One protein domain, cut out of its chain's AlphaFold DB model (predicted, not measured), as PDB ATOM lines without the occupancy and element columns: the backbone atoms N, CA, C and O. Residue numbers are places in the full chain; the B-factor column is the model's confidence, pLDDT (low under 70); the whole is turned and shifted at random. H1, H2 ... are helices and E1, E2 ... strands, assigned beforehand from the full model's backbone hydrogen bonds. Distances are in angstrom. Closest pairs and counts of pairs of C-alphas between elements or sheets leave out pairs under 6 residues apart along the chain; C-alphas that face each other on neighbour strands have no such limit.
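What this domain is: This is residues 509 to 587 of the 594 residues of an uncharacterized protein of Microbacterium sp. 70-38 (UniProt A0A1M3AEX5). A small three-stranded sheet, E1, E2 and E5, has helix H2 lying along one of its faces, over the edge strand E5; a second part, the hairpin E3 and E4 with helix H3 next to it, is joined on by two long links. Short helix H1 makes a corner with H2. The printed part has 79 residues, in the order E1 E2 H1 H2 H3 E3 E4 E5, and its class is mixed, helices and strands. The larger sheet, order E1, E2, E5, is mixed; the smaller is antiparallel. The whole is compact, with a radius of gyration of the C-alphas of 11.3 A and spans of 29 by 27 by 20 A.

How they stand to each other: Inner strand E2, residues 514 to 517, forms an antiparallel hairpin with E1, residues 509 to 511 (N 511 to O 514, 2.9 A). E5, residues 583 to 586, is parallel to E2 at 28 degrees, with N 585 and O 515 2.8 A apart. H2, residues 528 to 535, is on this sheet at a height over the sheet of 7.8 A and runs along E5, at 6 degrees on the local plane; their closest C-alphas, Arg 533 and Val 584, are 4.8 A apart. H1, residues 519 to 524, and H2 only just touch, only at the corner, with 3 pairs of C-alphas within 8 A, the closest Glu 522 and Ile 528 at 5.8 A; they are about perpendicular, at 88 degrees. H3, residues 552 to 558, is near H1 and apart from H2. The closest C-alphas of H3 and E3, residues 562 to 565, are Ala 557 and Glu 563, 5.9 A apart. E3 and E4, residues 568 to 571, form an antiparallel hairpin, with N 570 and O 563 2.8 A apart. In H1, H2 and H3 every O i to N i+4 pair is within hydrogen-bond range.

Where its parts are: E1 measures 6.9 A from C-alpha 509 at (182.242, 199.331, 236.552), E2 9.8 A, H1 8.6 A, H2 10.7 A, H3 9.7 A, E3 9.8 A, E4 10.2 A, and E5 10.6 A to C-alpha 586 at (176.488, 204.942, 229.939).

The domain as a whole: The C-alphas farthest apart, Glu 519 and Ser 566, are 31.1 A apart. The printed part has no cut; the links H2 to H3 and E4 to E5 are long. Mean pLDDT of the printed part is 90.1, under 70 at residues 538 to 539.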
ATOM      1  N   TYR A 509     182.530 200.130 235.354       93.81
ATOM      2  CA  TYR A 509     182.242 199.331 236.552       93.81
ATOM      3  C   TYR A 509     180.958 198.512 236.371       93.81
ATOM      4  O   TYR A 509     180.142 198.793 235.495       93.81
ATOM      5  N   LEU A 510     180.756 197.516 237.225       93.94
ATOM      6  CA  LEU A 510     179.563 196.691 237.327       93.94
ATOM      7  C   LEU A 510     178.705 197.120 238.521       93.94
ATOM      8  O   LEU A 510     179.212 197.480 239.583       93.94
ATOM      9  N   MET A 511     177.392 197.053 238.330       92.62
ATOM     10  CA  MET A 511     176.378 197.159 239.376       92.62
ATOM     11  C   MET A 511     175.294 196.121 239.087       92.62
ATOM     12  O   MET A 511     174.567 196.244 238.098       92.62
ATOM     13  N   GLU A 512     175.191 195.091 239.928       91.62
ATOM     14  CA  GLU A 512     174.182 194.026 239.802       91.62
ATOM     15  C   GLU A 512     174.187 193.355 238.410       91.62
ATOM     16  O   GLU A 512     173.151 192.972 237.858       91.62
ATOM     17  N   GLY A 513     175.377 193.237 237.809       91.50
ATOM     18  CA  GLY A 513     175.587 192.691 236.464       91.50
ATOM     19  C   GLY A 513     175.342 193.683 235.323       91.50
ATOM     20  O   GLY A 513     175.491 193.317 234.163       91.50
ATOM     21  N   THR A 514     174.968 194.934 235.600       94.69
ATOM     22  CA  THR A 514     174.941 195.996 234.581       94.69
ATOM     23  C   THR A 514     176.318 196.637 234.476       94.69
ATOM     24  O   THR A 514     176.819 197.157 235.471       94.69
ATOM     25  N   LEU A 515     176.910 196.643 233.283       95.50
ATOM     26  CA  LEU A 515     178.161 197.349 233.012       95.50
ATOM     27  C   LEU A 515     177.882 198.822 232.702       95.50
ATOM     28  O   LEU A 515     177.132 199.142 231.783       95.50
ATOM     29  N   TYR A 516     178.515 199.722 233.439       95.06
ATOM     30  CA  TYR A 516     178.485 201.157 233.196       95.06
ATOM     31  C   TYR A 516     179.786 201.582 232.526       95.06
ATOM     32  O   TYR A 516     180.860 201.314 233.052       95.06
ATOM     33  N   VAL A 517     179.682 202.236 231.371       95.06
ATOM     34  CA  VAL A 517     180.816 202.640 230.528       95.06
ATOM     35  C   VAL A 517     180.991 204.156 230.573       95.06
ATOM     36  O   VAL A 517     180.040 204.896 230.311       95.06
ATOM     37  N   ALA A 518     182.195 204.622 230.903       93.31
ATOM     38  CA  ALA A 518     182.526 206.043 230.934       93.31
ATOM     39  C   ALA A 518     182.580 206.655 229.525       93.31
ATOM     40  O   ALA A 518     182.921 205.994 228.540       93.31
ATOM     41  N   GLU A 519     182.330 207.961 229.425       93.12
ATOM     42  CA  GLU A 519     182.356 208.708 228.162       93.12
ATOM     43  C   GLU A 519     183.737 208.642 227.497       93.12
ATOM     44  O   GLU A 519     183.855 208.611 226.275       93.12
ATOM     45  N   ARG A 520     184.809 208.588 228.293       91.88
ATOM     46  CA  ARG A 520     186.171 208.456 227.764       91.88
ATOM     47  C   ARG A 520     186.414 207.118 227.068       91.88
ATOM     48  O   ARG A 520     187.072 207.121 226.029       91.88
ATOM     49  N   LEU A 521     185.839 206.023 227.572       93.50
ATOM     50  CA  LEU A 521     185.928 204.717 226.921       93.50
ATOM     51  C   LEU A 521     185.073 204.700 225.647       93.50
ATOM     52  O   LEU A 521     185.537 204.253 224.602       93.50
ATOM     53  N   GLU A 522     183.879 205.301 225.688       94.75
ATOM     54  CA  GLU A 522     183.030 205.509 224.505       94.75
ATOM     55  C   GLU A 522     183.714 206.388 223.440       94.75
ATOM     56  O   GLU A 522     183.575 206.158 222.242       94.75
ATOM     57  N   ARG A 523     184.513 207.379 223.848       94.56
ATOM     58  CA  ARG A 523     185.286 208.232 222.933       94.56
ATOM     59  C   ARG A 523     186.483 207.501 222.329       94.56
ATOM     60  O   ARG A 523     186.803 207.743 221.165       94.56
ATOM     61  N   ALA A 524     187.152 206.653 223.109       95.31
ATOM     62  CA  ALA A 524     188.248 205.812 222.632       95.31
ATOM     63  C   ALA A 524     187.747 204.750 221.638       95.31
ATOM     64  O   ALA A 524     188.407 204.489 220.630       95.31
ATOM     65  N   TYR A 525     186.546 204.217 221.876       95.69
ATOM     66  CA  TYR A 525     185.906 203.183 221.067       95.69
ATOM     67  C   TYR A 525     184.449 203.560 220.739       95.69
ATOM     68  O   TYR A 525     183.524 203.091 221.400       95.69
ATOM     69  N   PRO A 526     184.212 204.393 219.708       94.94
ATOM     70  CA  PRO A 526     182.864 204.850 219.370       94.94
ATOM     71  C   PRO A 526     181.886 203.695 219.110       94.94
ATOM     72  O   PRO A 526     182.143 202.847 218.254       94.94
ATOM     73  N   GLY A 527     180.752 203.684 219.816       94.00
ATOM     74  CA  GLY A 527     179.721 202.648 219.726       94.00
ATOM     75  C   GLY A 527     179.932 201.456 220.667       94.00
ATOM     76  O   GLY A 527     179.155 200.500 220.603       94.00
ATOM     77  N   ILE A 528     180.949 201.479 221.537       94.31
ATOM     78  CA  ILE A 528     181.269 200.350 222.421       94.31
ATOM     79  C   ILE A 528     180.132 200.022 223.391       94.31
ATOM     80  O   ILE A 528     179.864 198.845 223.626       94.31
ATOM     81  N   THR A 529     179.402 201.019 223.900       94.62
ATOM     82  CA  THR A 529     178.247 200.783 224.783       94.62
ATOM     83  C   THR A 529     177.162 199.962 224.083       94.62
ATOM     84  O   THR A 529     176.616 199.032 224.673       94.62
ATOM     85  N   GLU A 530     176.836 200.282 222.827       94.00
ATOM     86  CA  GLU A 530     175.821 199.548 222.057       94.00
ATOM     87  C   GLU A 530     176.302 198.148 221.672       94.00
ATOM     88  O   GLU A 530     175.533 197.190 221.773       94.00
ATOM     89  N   LEU A 531     177.579 198.021 221.296       92.19
ATOM     90  CA  LEU A 531     178.214 196.742 220.995       92.19
ATOM     91  C   LEU A 531     178.181 195.808 222.210       92.19
ATOM     92  O   LEU A 531     177.661 194.702 222.113       92.19
ATOM     93  N   LEU A 532     178.653 196.265 223.374       92.12
ATOM     94  CA  LEU A 532     178.633 195.483 224.613       92.12
ATOM     95  C   LEU A 532     177.199 195.183 225.076       92.12
ATOM     96  O   LEU A 532     176.933 194.087 225.568       92.12
ATOM     97  N   ARG A 533     176.246 196.105 224.878       92.94
ATOM     98  CA  ARG A 533     174.825 195.853 225.176       92.94
ATOM     99  C   ARG A 533     174.252 194.729 224.317       92.94
ATOM    100  O   ARG A 533     173.454 193.947 224.820       92.94
ATOM    101  N   ALA A 534     174.647 194.625 223.048       89.50
ATOM    102  CA  ALA A 534     174.210 193.536 222.173       89.50
ATOM    103  C   ALA A 534     174.719 192.159 222.640       89.50
ATOM    104  O   ALA A 534     174.090 191.145 222.346       89.50
ATOM    105  N   LEU A 535     175.818 192.140 223.400       83.81
ATOM    106  CA  LEU A 535     176.394 190.944 224.018       83.81
ATOM    107  C   LEU A 535     175.762 190.605 225.379       83.81
ATOM    108  O   LEU A 535     175.942 189.496 225.884       83.81
ATOM    109  N   ALA A 536     175.030 191.544 225.985       85.38
ATOM    110  CA  ALA A 536     174.405 191.359 227.286       85.38
ATOM    111  C   ALA A 536     173.221 190.386 227.223       85.38
ATOM    112  O   ALA A 536     172.513 190.260 226.222       85.38
ATOM    113  N   GLY A 537     172.965 189.701 228.337       71.62
ATOM    114  CA  GLY A 537     171.816 188.812 228.458       71.62
ATOM    115  C   GLY A 537     172.069 187.363 228.030       71.62
ATOM    116  O   GLY A 537     171.160 186.539 228.169       71.62
ATOM    117  N   THR A 538     173.284 187.011 227.610       68.50
ATOM    118  CA  THR A 538     173.739 185.615 227.566       68.50
ATOM    119  C   THR A 538     173.948 185.091 228.999       68.50
ATOM    120  O   THR A 538     174.083 185.863 229.950       68.50
ATOM    121  N   SER A 539     173.860 183.773 229.206       61.72
ATOM    122  CA  SER A 539     174.107 183.150 230.522       61.72
ATOM    123  C   SER A 539     175.569 182.757 230.735       61.72
ATOM    124  O   SER A 539     175.888 182.190 231.776       61.72
ATOM    125  N   ASP A 540     176.418 182.981 229.732       74.06
ATOM    126  CA  ASP A 540     177.834 182.640 229.769       74.06
ATOM    127  C   ASP A 540     178.616 183.805 230.387       74.06
ATOM    128  O   ASP A 540     178.302 184.973 230.153       74.06
ATOM    129  N   ASP A 541     179.612 183.492 231.202       84.56
ATOM    130  CA  ASP A 541     180.548 184.469 231.750       84.56
ATOM    131  C   ASP A 541     181.673 184.790 230.763       84.56
ATOM    132  O   ASP A 541     182.429 185.727 230.993       84.56
ATOM    133  N   VAL A 542     181.780 184.068 229.646       89.31
ATOM    134  CA  VAL A 542     182.805 184.285 228.620       89.31
ATOM    135  C   VAL A 542     182.564 185.565 227.809       89.31
ATOM    136  O   VAL A 542     181.481 185.810 227.278       89.31
ATOM    137  N   VAL A 543     183.621 186.362 227.650       87.50
ATOM    138  CA  VAL A 543     183.647 187.560 226.804       87.50
ATOM    139  C   VAL A 543     183.913 187.143 225.346       87.50
ATOM    140  O   VAL A 543     184.931 186.496 225.081       87.50
ATOM    141  N   PRO A 544     183.060 187.514 224.374       84.88
ATOM    142  CA  PRO A 544     183.257 187.171 222.966       84.88
ATOM    143  C   PRO A 544     184.297 188.099 222.322       84.88
ATOM    144  O   PRO A 544     183.985 189.135 221.743       84.88
ATOM    145  N   VAL A 545     185.566 187.707 222.452       84.38
ATOM    146  CA  VAL A 545     186.751 188.481 222.036       84.38
ATOM    147  C   VAL A 545     186.709 188.910 220.567       84.38
ATOM    148  O   VAL A 545     187.052 190.047 220.261       84.38
ATOM    149  N   ASP A 546     186.263 188.025 219.671       85.25
ATOM    150  CA  ASP A 546     186.265 188.263 218.219       85.25
ATOM    151  C   ASP A 546     185.299 189.380 217.782       85.25
ATOM    152  O   ASP A 546     185.399 189.888 216.664       85.25
ATOM    153  N   GLU A 547     184.371 189.772 218.656       83.19
ATOM    154  CA  GLU A 547     183.379 190.817 218.398       83.19
ATOM    155  C   GLU A 547     183.839 192.201 218.883       83.19
ATOM    156  O   GLU A 547     183.183 193.195 218.577       83.19
ATOM    157  N   LEU A 548     184.967 192.293 219.604       89.25
ATOM    158  CA  LEU A 548     185.435 193.529 220.237       89.25
ATOM    159  C   LEU A 548     186.610 194.189 219.488       89.25
ATOM    160  O   LEU A 548     187.503 193.502 218.983       89.25
ATOM    161  N   PRO A 549     186.665 195.537 219.432       90.44
ATOM    162  CA  PRO A 549     187.805 196.257 218.870       90.44
ATOM    163  C   PRO A 549     189.133 195.945 219.594       90.44
ATOM    164  O   PRO A 549     189.140 195.738 220.810       90.44
ATOM    165  N   PRO A 550     190.286 195.990 218.892       88.88
ATOM    166  CA  PRO A 550     191.595 195.831 219.523       88.88
ATOM    167  C   PRO A 550     191.828 196.846 220.655       88.88
ATOM    168  O   PRO A 550     191.587 198.040 220.477       88.88
ATOM    169  N   GLY A 551     192.327 196.378 221.802       89.62
ATOM    170  CA  GLY A 551     192.629 197.199 222.984       89.62
ATOM    171  C   GLY A 551     191.478 197.348 223.988       89.62
ATOM    172  O   GLY A 551     191.745 197.566 225.162       89.62
ATOM    173  N   VAL A 552     190.217 197.117 223.587       93.69
ATOM    174  CA  VAL A 552     189.061 197.189 224.510       93.69
ATOM    175  C   VAL A 552     189.195 196.207 225.671       93.69
ATOM    176  O   VAL A 552     188.829 196.528 226.796       93.69
ATOM    177  N   LEU A 553     189.719 195.007 225.412       92.75
ATOM    178  CA  LEU A 553     189.929 194.006 226.459       92.75
ATOM    179  C   LEU A 553     190.944 194.475 227.504       92.75
ATOM    180  O   LEU A 553     190.736 194.230 228.685       92.75
ATOM    181  N   ASP A 554     191.999 195.174 227.085       93.19
ATOM    182  CA  ASP A 554     193.008 195.689 228.010       93.19
ATOM    183  C   ASP A 554     192.406 196.784 228.905       93.19
ATOM    184  O   ASP A 554     192.619 196.765 230.117       93.19
ATOM    185  N   ASP A 555     191.581 197.673 228.343       94.00
ATOM    186  CA  ASP A 555     190.914 198.743 229.096       94.00
ATOM    187  C   ASP A 555     189.809 198.209 230.027       94.00
ATOM    188  O   ASP A 555     189.707 198.636 231.178       94.00
ATOM    189  N   LEU A 556     189.012 197.225 229.588       93.94
ATOM    190  CA  LEU A 556     188.021 196.555 230.443       93.94
ATOM    191  C   LEU A 556     188.693 195.739 231.562       93.94
ATOM    192  O   LEU A 556     188.190 195.696 232.689       93.94
ATOM    193  N   ALA A 557     189.832 195.104 231.281       92.94
ATOM    194  CA  ALA A 557     190.621 194.406 232.293       92.94
ATOM    195  C   ALA A 557     191.246 195.394 233.288       92.94
ATOM    196  O   ALA A 557     191.209 195.158 234.494       92.94
ATOM    197  N   ALA A 558     191.755 196.534 232.812       91.56
ATOM    198  CA  ALA A 558     192.280 197.607 233.658       91.56
ATOM    199  C   ALA A 558     191.193 198.246 234.538       91.56
ATOM    200  O   ALA A 558     191.464 198.611 235.682       91.56
ATOM    201  N   ALA A 559     189.957 198.333 234.035       91.31
ATOM    202  CA  ALA A 559     188.784 198.744 234.802       91.31
ATOM    203  C   ALA A 559     188.308 197.677 235.806       91.31
ATOM    204  O   ALA A 559     187.478 197.967 236.666       91.31
ATOM    205  N   GLY A 560     188.828 196.448 235.722       92.69
ATOM    206  CA  GLY A 560     188.496 195.379 236.654       92.69
ATOM    207  C   GLY A 560     187.101 194.792 236.455       92.69
ATOM    208  O   GLY A 560     186.492 194.336 237.417       92.69
ATOM    209  N   VAL A 561     186.558 194.835 235.236       94.06
ATOM    210  CA  VAL A 561     185.234 194.258 234.926       94.06
ATOM    211  C   VAL A 561     185.330 192.916 234.198       94.06
ATOM    212  O   VAL A 561     184.346 192.180 234.125       94.06
ATOM    213  N   ILE A 562     186.522 192.569 233.700       93.44
ATOM    214  CA  ILE A 562     186.836 191.268 233.102       93.44
ATOM    215  C   ILE A 562     188.190 190.751 233.601       93.44
ATOM    216  O   ILE A 562     189.061 191.532 233.980       93.44
ATOM    217  N   GLU A 563     188.397 189.438 233.539       92.62
ATOM    218  CA  GLU A 563     189.689 188.795 233.793       92.62
ATOM    219  C   GLU A 563     190.001 187.724 232.744       92.62
ATOM    220  O   GLU A 563     189.103 187.177 232.101       92.62
ATOM    221  N   GLN A 564     191.285 187.394 232.580       91.38
ATOM    222  CA  GLN A 564     191.701 186.273 231.746       91.38
ATOM    223  C   GLN A 564     192.038 185.065 232.621       91.38
ATOM    224  O   GLN A 564     193.008 185.080 233.377       91.38
ATOM    225  N   SER A 565     191.284 183.978 232.459       84.88
ATOM    226  CA  SER A 565     191.525 182.711 233.149       84.88
ATOM    227  C   SER A 565     191.647 181.572 232.144       84.88
ATOM    228  O   SER A 565     190.786 181.372 231.287       84.88
ATOM    229  N   SER A 566     192.747 180.817 232.221       87.06
ATOM    230  CA  SER A 566     193.040 179.691 231.314       87.06
ATOM    231  C   SER A 566     192.973 180.053 229.817       87.06
ATOM    232  O   SER A 566     192.563 179.242 228.989       87.06
ATOM    233  N   GLY A 567     193.370 181.282 229.467       86.31
ATOM    234  CA  GLY A 567     193.359 181.794 228.091       86.31
ATOM    235  C   GLY A 567     192.000 182.305 227.596       86.31
ATOM    236  O   GLY A 567     191.924 182.771 226.463       86.31
ATOM    237  N   VAL A 568     190.956 182.265 228.428       91.38
ATOM    238  CA  VAL A 568     189.604 182.742 228.108       91.38
ATOM    239  C   VAL A 568     189.296 183.997 228.920       91.38
ATOM    240  O   VAL A 568     189.539 184.026 230.126       91.38
ATOM    241  N   TRP A 569     188.770 185.028 228.262       92.31
ATOM    242  CA  TRP A 569     188.309 186.249 228.923       92.31
ATOM    243  C   TRP A 569     186.919 186.044 229.515       92.31
ATOM    244  O   TRP A 569     186.046 185.489 228.847       92.31
ATOM    245  N   ARG A 570     186.720 186.475 230.761       92.88
ATOM    246  CA  ARG A 570     185.470 186.307 231.508       92.88
ATOM    247  C   ARG A 570     185.048 187.604 232.178       92.88
ATOM    248  O   ARG A 570     185.899 188.333 232.677       92.88
ATOM    249  N   TRP A 571     183.748 187.868 232.205       91.62
ATOM    250  CA  TRP A 571     183.147 188.909 233.031       91.62
ATOM    251  C   TRP A 571     183.328 188.562 234.502       91.62
ATOM    252  O   TRP A 571     183.043 187.440 234.923       91.62
ATOM    253  N   LEU A 572     183.785 189.533 235.288       90.06
ATOM    254  CA  LEU A 572     183.851 189.360 236.729       90.06
ATOM    255  C   LEU A 572     182.441 189.321 237.317       90.06
ATOM    256  O   LEU A 572     181.553 190.072 236.916       90.06
ATOM    257  N   ALA A 573     182.239 188.437 238.292       85.75
ATOM    258  CA  ALA A 573     181.003 188.414 239.059       85.75
ATOM    259  C   ALA A 573     180.844 189.726 239.844       85.75
ATOM    260  O   ALA A 573     181.807 190.219 240.438       85.75
ATOM    261  N   SER A 574     179.617 190.251 239.854       90.25
ATOM    262  CA  SER A 574     179.234 191.432 240.624       90.25
ATOM    263  C   SER A 574     178.177 191.074 241.666       90.25
ATOM    264  O   SER A 574     177.324 190.211 241.449       90.25
ATOM    265  N   VAL A 575     178.230 191.744 242.811       90.44
ATOM    266  CA  VAL A 575     177.298 191.595 243.922       90.44
ATOM    267  C   VAL A 575     175.859 191.831 243.443       90.44
ATOM    268  O   VAL A 575     175.569 192.769 242.699       90.44
ATOM    269  N   HIS A 576     174.957 190.939 243.866       89.25
ATOM    270  CA  HIS A 576     173.539 190.860 243.472       89.25
ATOM    271  C   HIS A 576     173.265 190.577 241.984       89.25
ATOM    272  O   HIS A 576     172.100 190.522 241.568       89.25
ATOM    273  N   ALA A 577     174.296 190.352 241.170       88.81
ATOM    274  CA  ALA A 577     174.115 190.066 239.758       88.81
ATOM    275  C   ALA A 577     173.445 188.701 239.552       88.81
ATOM    276  O   ALA A 577     173.933 187.660 239.985       88.81
ATOM    277  N   ARG A 578     172.333 188.676 238.810       83.50
ATOM    278  CA  ARG A 578     171.687 187.411 238.398       83.50
ATOM    279  C   ARG A 578     172.444 186.685 237.287       83.50
ATOM    280  O   ARG A 578     172.148 185.527 237.002       83.50
ATOM    281  N   ARG A 579     173.321 187.403 236.590       86.62
ATOM    282  CA  ARG A 579     174.181 186.910 235.515       86.62
ATOM    283  C   ARG A 579     175.407 187.823 235.386       86.62
ATOM    284  O   ARG A 579     175.287 188.985 235.772       86.62
ATOM    285  N   PRO A 580     176.519 187.344 234.808       87.19
ATOM    286  CA  PRO A 580     177.762 188.112 234.700       87.19
ATOM    287  C   PRO A 580     177.598 189.450 233.961       87.19
ATOM    288  O   PRO A 580     178.052 190.476 234.457       87.19
ATOM    289  N   LEU A 581     176.869 189.458 232.833       91.81
ATOM    290  CA  LEU A 581     176.501 190.675 232.101       91.81
ATOM    291  C   LEU A 581     174.998 190.701 231.773       91.81
ATOM    292  O   LEU A 581     174.501 189.985 230.900       91.81
ATOM    293  N   ALA A 582     174.251 191.520 232.505       91.50
ATOM    294  CA  ALA A 582     172.803 191.670 232.400       91.50
ATOM    295  C   ALA A 582     172.374 192.770 231.427       91.50
ATOM    296  O   ALA A 582     171.397 192.587 230.704       91.50
ATOM    297  N   ASP A 583     173.088 193.891 231.423       94.12
ATOM    298  CA  ASP A 583     172.825 195.063 230.588       94.12
ATOM    299  C   ASP A 583     174.100 195.919 230.506       94.12
ATOM    300  O   ASP A 583     175.052 195.704 231.262       94.12
ATOM    301  N   VAL A 584     174.120 196.904 229.611       95.62
ATOM    302  CA  VAL A 584     175.205 197.885 229.497       95.62
ATOM    303  C   VAL A 584     174.619 199.283 229.367       95.62
ATOM    304  O   VAL A 584     173.701 199.516 228.578       95.62
ATOM    305  N   LYS A 585     175.139 200.246 230.124       95.44
ATOM    306  CA  LYS A 585     174.660 201.633 230.165       95.44
ATOM    307  C   LYS A 585     175.825 202.612 230.137       95.44
ATOM    308  O   LYS A 585     176.946 202.272 230.492       95.44
ATOM    309  N   SER A 586     175.542 203.846 229.740       93.50
ATOM    310  CA  SER A 586     176.488 204.942 229.939       93.50
ATOM    311  C   SER A 586     176.583 205.276 231.429       93.50
ATOM    312  O   SER A 586     175.573 205.254 232.138       93.50
ATOM    313  N   MET A 587     177.793 205.573 231.892       92.19
ATOM    314  CA  MET A 587     178.067 205.965 233.271       92.19
ATOM    315  C   MET A 587     177.494 207.365 233.565       92.19
ATOM    316  O   MET A 587     177.688 208.274 232.753       92.19
TER     317      MET A 587